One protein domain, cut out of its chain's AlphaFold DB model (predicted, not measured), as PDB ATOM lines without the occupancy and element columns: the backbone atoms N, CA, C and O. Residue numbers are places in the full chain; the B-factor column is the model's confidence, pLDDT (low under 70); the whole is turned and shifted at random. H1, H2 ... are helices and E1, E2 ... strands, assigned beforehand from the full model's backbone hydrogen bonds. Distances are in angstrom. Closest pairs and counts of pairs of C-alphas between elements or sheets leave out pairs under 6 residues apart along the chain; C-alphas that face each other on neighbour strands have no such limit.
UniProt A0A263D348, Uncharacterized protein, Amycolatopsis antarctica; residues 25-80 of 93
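AT A GLANCE: This is residues 25 to 80 of the 93 residues of an uncharacterized protein of Amycolatopsis antarctica (UniProt A0A263D348). What shape do these atoms make? A strongly twisted, curled sheet has a long inner hairpin, E2 and E3, that bends sharply and folds its tip back toward E4, while H1 packs on one face over E3. The sheet does not close into a barrel, as its edge strands E1 and E4 stay apart. What is it built of? The 56 printed residues hold E1, E2, E3, E4 and H1 in chain order, class mixed, with the sheet E1 - E2 - E3 - E4 antiparallel throughout. It is compact, with a radius of gyration of the C-alphas of 10.3 A and spans of 29 by 25 by 19 A.

IN THESE COORDINATES: Where are the strands? E1 is residues 25 to 29, from C-alpha 25 at (139.344, 67.578, 183.905). E2, residues 37 to 48, and E3, residues 55 to 64, each measure 16.6 A; E4 is residues 67 to 69. Where is the helix? H1, residues 71 to 80, measures 14.3 A and ends at C-alpha 80, (115.229, 53.700, 174.474).

HOW THE PARTS SIT: How do the strands pair? They form a meander, each strand the antiparallel neighbour of the one before, in hairpins: N 40 and O 28 are 2.8 A apart, N 39 and O 61 2.8 A, N 62 and O 69 2.9 A, within hydrogen-bond range. E2 bends by 125 degrees at residue 43 and E3 by 115 degrees at residue 58; the closest C-alphas of E2 and E4, Arg 48 and Leu 68, are 7.0 A apart. How does H1 stand? H1 is on one face of the sheet, two layers, at a height over the sheet of 10.5 A, and the closest C-alphas of E3 and H1, Val 61 and Pro 71, are 6.0 A apart. It runs along E3, at 11 degrees on the local plane, and every O i to N i+4 pair in it is within hydrogen-bond range.

THE WHOLE: How large is it? The two C-alphas farthest apart, Pro 25 and Ala 80, are 29.4 A apart. Is anything missing or uncertain? The printed part has no cut, no link is long, and no printed residue is under 70.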
ATOM      1  N   PRO A  25     138.672  68.191 185.043       92.31
ATOM      2  CA  PRO A  25     139.344  67.578 183.905       92.31
ATOM      3  C   PRO A  25     138.661  66.291 183.439       92.31
ATOM      4  O   PRO A  25     138.312  65.420 184.242       92.31
ATOM      5  N   ILE A  26     138.529  66.153 182.121       94.44
ATOM      6  CA  ILE A  26     138.088  64.926 181.460       94.44
ATOM      7  C   ILE A  26     139.320  64.047 181.205       94.44
ATOM      8  O   ILE A  26     140.277  64.484 180.568       94.44
ATOM      9  N   ILE A  27     139.279  62.800 181.681       95.25
ATOM     10  CA  ILE A  27     140.303  61.778 181.407       95.25
ATOM     11  C   ILE A  27     140.021  61.092 180.071       95.25
ATOM     12  O   ILE A  27     140.933  60.847 179.287       95.25
ATOM     13  N   ALA A  28     138.756  60.759 179.819       94.19
ATOM     14  CA  ALA A  28     138.354  60.038 178.621       94.19
ATOM     15  C   ALA A  28     136.963  60.468 178.162       94.19
ATOM     16  O   ALA A  28     136.108  60.837 178.965       94.19
ATOM     17  N   SER A  29     136.744  60.391 176.855       95.25
ATOM     18  CA  SER A  29     135.448  60.616 176.222       95.25
ATOM     19  C   SER A  29     135.126  59.416 175.339       95.25
ATOM     20  O   SER A  29     135.981  58.964 174.582       95.25
ATOM     21  N   TYR A  30     133.908  58.897 175.448       93.00
ATOM     22  CA  TYR A  30     133.450  57.732 174.687       93.00
ATOM     23  C   TYR A  30     132.705  58.183 173.425       93.00
ATOM     24  O   TYR A  30     132.243  59.321 173.393       93.00
ATOM     25  N   PRO A  31     132.567  57.351 172.381       92.00
ATOM     26  CA  PRO A  31     131.862  57.750 171.164       92.00
ATOM     27  C   PRO A  31     130.463  58.333 171.449       92.00
ATOM     28  O   PRO A  31     129.743  57.786 172.292       92.00
ATOM     29  N   PRO A  32     130.065  59.425 170.770       91.62
ATOM     30  CA  PRO A  32     128.743  60.010 170.948       91.62
ATOM     31  C   PRO A  32     127.651  59.025 170.537       91.62
ATOM     32  O   PRO A  32     127.780  58.305 169.546       91.62
ATOM     33  N   TRP A  33     126.532  59.053 171.254       88.75
ATOM     34  CA  TRP A  33     125.339  58.278 170.936       88.75
ATOM     35  C   TRP A  33     124.106  59.170 171.021       88.75
ATOM     36  O   TRP A  33     123.791  59.684 172.090       88.75
ATOM     37  N   GLN A  34     123.399  59.357 169.901       87.31
ATOM     38  CA  GLN A  34     122.118  60.087 169.863       87.31
ATOM     39  C   GLN A  34     122.186  61.491 170.505       87.31
ATOM     40  O   GLN A  34     121.309  61.893 171.264       87.31
ATOM     41  N   GLY A  35     123.266  62.237 170.241       88.31
ATOM     42  CA  GLY A  35     123.472  63.579 170.804       88.31
ATOM     43  C   GLY A  35     123.909  63.610 172.275       88.31
ATOM     44  O   GLY A  35     123.989  64.691 172.857       88.31
ATOM     45  N   LEU A  36     124.204  62.450 172.871       92.62
ATOM     46  CA  LEU A  36     124.812  62.311 174.192       92.62
ATOM     47  C   LEU A  36     126.290  61.947 174.052       92.62
ATOM     48  O   LEU A  36     126.638  61.033 173.305       92.62
ATOM     49  N   GLN A  37     127.148  62.609 174.819       95.12
ATOM     50  CA  GLN A  37     128.579  62.325 174.877       95.12
ATOM     51  C   GLN A  37     128.948  61.911 176.305       95.12
ATOM     52  O   GLN A  37     128.786  62.694 177.237       95.12
ATOM     53  N   LEU A  38     129.421  60.678 176.498       96.00
ATOM     54  CA  LEU A  38     129.826  60.179 177.816       96.00
ATOM     55  C   LEU A  38     131.289  60.542 178.101       96.00
ATOM     56  O   LEU A  38     132.150  60.399 177.229       96.00
ATOM     57  N   HIS A  39     131.575  60.956 179.333       96.12
ATOM     58  CA  HIS A  39     132.910  61.328 179.795       96.12
ATOM     59  C   HIS A  39     133.258  60.641 181.119       96.12
ATOM     60  O   HIS A  39     132.413  60.505 182.008       96.12
ATOM     61  N   SER A  40     134.528  60.269 181.262       96.12
ATOM     62  CA  SER A  40     135.163  59.927 182.537       96.12
ATOM     63  C   SER A  40     135.977  61.120 183.031       96.12
ATOM     64  O   SER A  40     136.745  61.714 182.272       96.12
ATOM     65  N   LEU A  41     135.812  61.462 184.301       94.94
ATOM     66  CA  LEU A  41     136.392  62.630 184.955       94.94
ATOM     67  C   LEU A  41     137.535  62.229 185.883       94.94
ATOM     68  O   LEU A  41     137.579  61.099 186.367       94.94
ATOM     69  N   ALA A  42     138.430  63.175 186.163       94.00
ATOM     70  CA  ALA A  42     139.540  62.962 187.091       94.00
ATOM     71  C   ALA A  42     139.111  62.806 188.554       94.00
ATOM     72  O   ALA A  42     139.799  62.143 189.327       94.00
ATOM     73  N   VAL A  43     137.975  63.392 188.925       92.38
ATOM     74  CA  VAL A  43     137.380  63.300 190.260       92.38
ATOM     75  C   VAL A  43     135.866  63.165 190.143       92.38
ATOM     76  O   VAL A  43     135.277  63.545 189.126       92.38
ATOM     77  N   ALA A  44     135.230  62.620 191.180       92.50
ATOM     78  CA  ALA A  44     133.779  62.630 191.274       92.50
ATOM     79  C   ALA A  44     133.268  64.062 191.473       92.50
ATOM     80  O   ALA A  44     133.901  64.872 192.150       92.50
ATOM     81  N   VAL A  45     132.130  64.374 190.856       90.88
ATOM     82  CA  VAL A  45     131.515  65.701 190.936       90.88
ATOM     83  C   VAL A  45     130.052  65.594 191.309       90.88
ATOM     84  O   VAL A  45     129.358  64.708 190.809       90.88
ATOM     85  N   GLU A  46     129.578  66.527 192.135       93.00
ATOM     86  CA  GLU A  46     128.151  66.714 192.380       93.00
ATOM     87  C   GLU A  46     127.532  67.559 191.256       93.00
ATOM     88  O   GLU A  46     128.011  68.643 190.916       93.00
ATOM     89  N   PHE A  47     126.440  67.076 190.672       91.56
ATOM     90  CA  PHE A  47     125.677  67.802 189.661       91.56
ATOM     91  C   PHE A  47     124.197  67.444 189.718       91.56
ATOM     92  O   PHE A  47     123.800  66.391 190.216       91.56
ATOM     93  N   ARG A  48     123.358  68.320 189.160       93.62
ATOM     94  CA  ARG A  48     121.939  68.035 188.948       93.62
ATOM     95  C   ARG A  48     121.751  67.431 187.562       93.62
ATOM     96  O   ARG A  48     122.103  68.054 186.564       93.62
ATOM     97  N   CYS A  49     121.199  66.228 187.505       95.38
ATOM     98  CA  CYS A  49     120.884  65.567 186.245       95.38
ATOM     99  C   CYS A  49     119.664  66.240 185.599       95.38
ATOM    100  O   CYS A  49     118.628  66.372 186.251       95.38
ATOM    101  N   GLY A  50     119.763  66.650 184.333       93.75
ATOM    102  CA  GLY A  50     118.646  67.264 183.603       93.75
ATOM    103  C   GLY A  50     117.414  66.356 183.502       93.75
ATOM    104  O   GLY A  50     116.332  66.788 183.887       93.75
ATOM    105  N   PRO A  51     117.559  65.093 183.049       94.06
ATOM    106  CA  PRO A  51     116.428  64.174 182.901       94.06
ATOM    107  C   PRO A  51     115.693  63.783 184.190       94.06
ATOM    108  O   PRO A  51     114.468  63.812 184.214       94.06
ATOM    109  N   CYS A  52     116.399  63.378 185.255       95.38
ATOM    110  CA  CYS A  52     115.735  62.944 186.497       95.38
ATOM    111  C   CYS A  52     115.573  64.066 187.532       95.38
ATOM    112  O   CYS A  52     114.879  63.879 188.527       95.38
ATOM    113  N   GLY A  53     116.234  65.211 187.344       94.38
ATOM    114  CA  GLY A  53     116.185  66.352 188.259       94.38
ATOM    115  C   GLY A  53     116.892  66.144 189.605       94.38
ATOM    116  O   GLY A  53     116.959  67.095 190.389       94.38
ATOM    117  N   LEU A  54     117.418  64.946 189.877       95.06
ATOM    118  CA  LEU A  54     118.099  64.594 191.123       95.06
ATOM    119  C   LEU A  54     119.559  65.061 191.117       95.06
ATOM    120  O   LEU A  54     120.184  65.208 190.062       95.06
ATOM    121  N   ARG A  55     120.103  65.280 192.319       93.94
ATOM    122  CA  ARG A  55     121.540  65.481 192.527       93.94
ATOM    123  C   ARG A  55     122.259  64.136 192.534       93.94
ATOM    124  O   ARG A  55     121.770  63.181 193.133       93.94
ATOM    125  N   HIS A  56     123.399  64.079 191.862       94.75
ATOM    126  CA  HIS A  56     124.242  62.897 191.760       94.75
ATOM    127  C   HIS A  56     125.699  63.276 191.963       94.75
ATOM    128  O   HIS A  56     126.132  64.310 191.462       94.75
ATOM    129  N   GLU A  57     126.442  62.396 192.623       94.44
ATOM    130  CA  GLU A  57     127.896  62.434 192.699       94.44
ATOM    131  C   GLU A  57     128.465  61.287 191.856       94.44
ATOM    132  O   GLU A  57     128.078  60.130 192.035       94.44
ATOM    133  N   SER A  58     129.317  61.595 190.877       94.88
ATOM    134  CA  SER A  58     129.886  60.579 189.984       94.88
ATOM    135  C   SER A  58     131.148  61.077 189.281       94.88
ATOM    136  O   SER A  58     131.227  62.240 188.894       94.88
ATOM    137  N   ALA A  59     132.111  60.180 189.053       95.62
ATOM    138  CA  ALA A  59     133.266  60.416 188.173       95.62
ATOM    139  C   ALA A  59     132.951  60.138 186.689       95.62
ATOM    140  O   ALA A  59     133.822  60.210 185.826       95.62
ATOM    141  N   MET A  60     131.703  59.793 186.377       96.31
ATOM    142  CA  MET A  60     131.214  59.558 185.024       96.31
ATOM    143  C   MET A  60     129.945  60.371 184.783       96.31
ATOM    144  O   MET A  60     128.997  60.308 185.574       96.31
ATOM    145  N   VAL A  61     129.916  61.116 183.684       95.12
ATOM    146  CA  VAL A  61     128.789  61.979 183.322       95.12
ATOM    147  C   VAL A  61     128.617  62.006 181.813       95.12
ATOM    148  O   VAL A  61     129.595  62.005 181.068       95.12
ATOM    149  N   ALA A  62     127.371  62.026 181.355       96.19
ATOM    150  CA  ALA A  62     127.066  62.313 179.965       96.19
ATOM    151  C   ALA A  62     126.687  63.786 179.807       96.19
ATOM    152  O   ALA A  62     126.013  64.361 180.661       96.19
ATOM    153  N   THR A  63     127.117  64.401 178.715       94.00
ATOM    154  CA  THR A  63     126.698  65.744 178.319       94.00
ATOM    155  C   THR A  63     125.670  65.640 177.197       94.00
ATOM    156  O   THR A  63     125.771  64.792 176.309       94.00
ATOM    157  N   SER A  64     124.656  66.493 177.262       89.81
ATOM    158  CA  SER A  64     123.772  66.824 176.143       89.81
ATOM    159  C   SER A  64     123.701  68.353 176.034       89.81
ATOM    160  O   SER A  64     124.180  69.037 176.948       89.81
ATOM    161  N   PRO A  65     123.178  68.931 174.938       85.12
ATOM    162  CA  PRO A  65     123.153  70.380 174.748       85.12
ATOM    163  C   PRO A  65     122.605  71.127 175.977       85.12
ATOM    164  O   PRO A  65     121.413  71.096 176.269       85.12
ATOM    165  N   GLY A  66     123.503  71.788 176.716       83.38
ATOM    166  CA  GLY A  66     123.172  72.590 177.896       83.38
ATOM    167  C   GLY A  66     122.860  71.820 179.185       83.38
ATOM    168  O   GLY A  66     122.423  72.444 180.151       83.38
ATOM    169  N   THR A  67     123.063  70.500 179.254       91.19
ATOM    170  CA  THR A  67     122.730  69.727 180.462       91.19
ATOM    171  C   THR A  67     123.659  68.537 180.723       91.19
ATOM    172  O   THR A  67     124.260  67.958 179.818       91.19
ATOM    173  N   LEU A  68     123.779  68.188 182.006       93.69
ATOM    174  CA  LEU A  68     124.492  67.012 182.495       93.69
ATOM    175  C   LEU A  68     123.500  65.878 182.762       93.69
ATOM    176  O   LEU A  68     122.407  66.083 183.296       93.69
ATOM    177  N   VAL A  69     123.903  64.663 182.421       95.31
ATOM    178  CA  VAL A  69     123.086  63.455 182.488       95.31
ATOM    179  C   VAL A  69     123.831  62.409 183.309       95.31
ATOM    180  O   VAL A  69     124.989  62.089 183.038       95.31
ATOM    181  N   CYS A  70     123.175  61.870 184.338       96.00
ATOM    182  CA  CYS A  70     123.777  60.838 185.178       96.00
ATOM    183  C   CYS A  70     123.908  59.499 184.425       96.00
ATOM    184  O   CYS A  70     123.133  59.248 183.495       96.00
ATOM    185  N   PRO A  71     124.832  58.606 184.837       94.31
ATOM    186  CA  PRO A  71     125.060  57.326 184.158       94.31
ATOM    187  C   PRO A  71     123.788  56.483 183.995       94.31
ATOM    188  O   PRO A  71     123.552  55.900 182.939       94.31
ATOM    189  N   SER A  72     122.913  56.481 185.006       94.31
ATOM    190  CA  SER A  72     121.645  55.746 184.971       94.31
ATOM    191  C   SER A  72     120.679  56.289 183.913       94.31
ATOM    192  O   SER A  72     120.051  55.515 183.190       94.31
ATOM    193  N   CYS A  73     120.554  57.615 183.795       94.69
ATOM    194  CA  CYS A  73     119.734  58.240 182.755       94.69
ATOM    195  C   CYS A  73     120.353  58.048 181.371       94.69
ATOM    196  O   CYS A  73     119.624  57.744 180.432       94.69
ATOM    197  N   TYR A  74     121.677  58.153 181.252       94.56
ATOM    198  CA  TYR A  74     122.393  57.875 180.009       94.56
ATOM    199  C   TYR A  74     122.121  56.450 179.506       94.56
ATOM    200  O   TYR A  74     121.746  56.276 178.347       94.56
ATOM    201  N   ALA A  75     122.213  55.442 180.380       92.06
ATOM    202  CA  ALA A  75     121.924  54.052 180.026       92.06
ATOM    203  C   ALA A  75     120.470  53.864 179.559       92.06
ATOM    204  O   ALA A  75     120.226  53.244 178.525       92.06
ATOM    205  N   ARG A  76     119.496  54.451 180.271       91.81
ATOM    206  CA  ARG A  76     118.072  54.389 179.889       91.81
ATOM    207  C   ARG A  76     117.792  55.061 178.546       91.81
ATOM    208  O   ARG A  76     117.075  54.494 177.730       91.81
ATOM    209  N   LEU A  77     118.361  56.243 178.312       89.94
ATOM    210  CA  LEU A  77     118.210  56.978 177.051       89.94
ATOM    211  C   LEU A  77     118.870  56.232 175.885       89.94
ATOM    212  O   LEU A  77     118.312  56.178 174.793       89.94
ATOM    213  N   SER A  78     120.015  55.595 176.135       85.56
ATOM    214  CA  SER A  78     120.715  54.787 175.134       85.56
ATOM    215  C   SER A  78     119.914  53.541 174.742       85.56
ATOM    216  O   SER A  78     119.839  53.217 173.560       85.56
ATOM    217  N   LEU A  79     119.261  52.888 175.713       82.44
ATOM    218  CA  LEU A  79     118.384  51.735 175.480       82.44
ATOM    219  C   LEU A  79     117.081  52.111 174.765       82.44
ATOM    220  O   LEU A  79     116.650  51.380 173.883       82.44
ATOM    221  N   ALA A  80     116.466  53.244 175.113       74.56
ATOM    222  CA  ALA A  80     115.229  53.700 174.474       74.56
ATOM    223  C   ALA A  80     115.415  54.043 172.983       74.56
ATOM    224  O   ALA A  80     114.465  53.958 172.210       74.56
TER     225      ALA A  80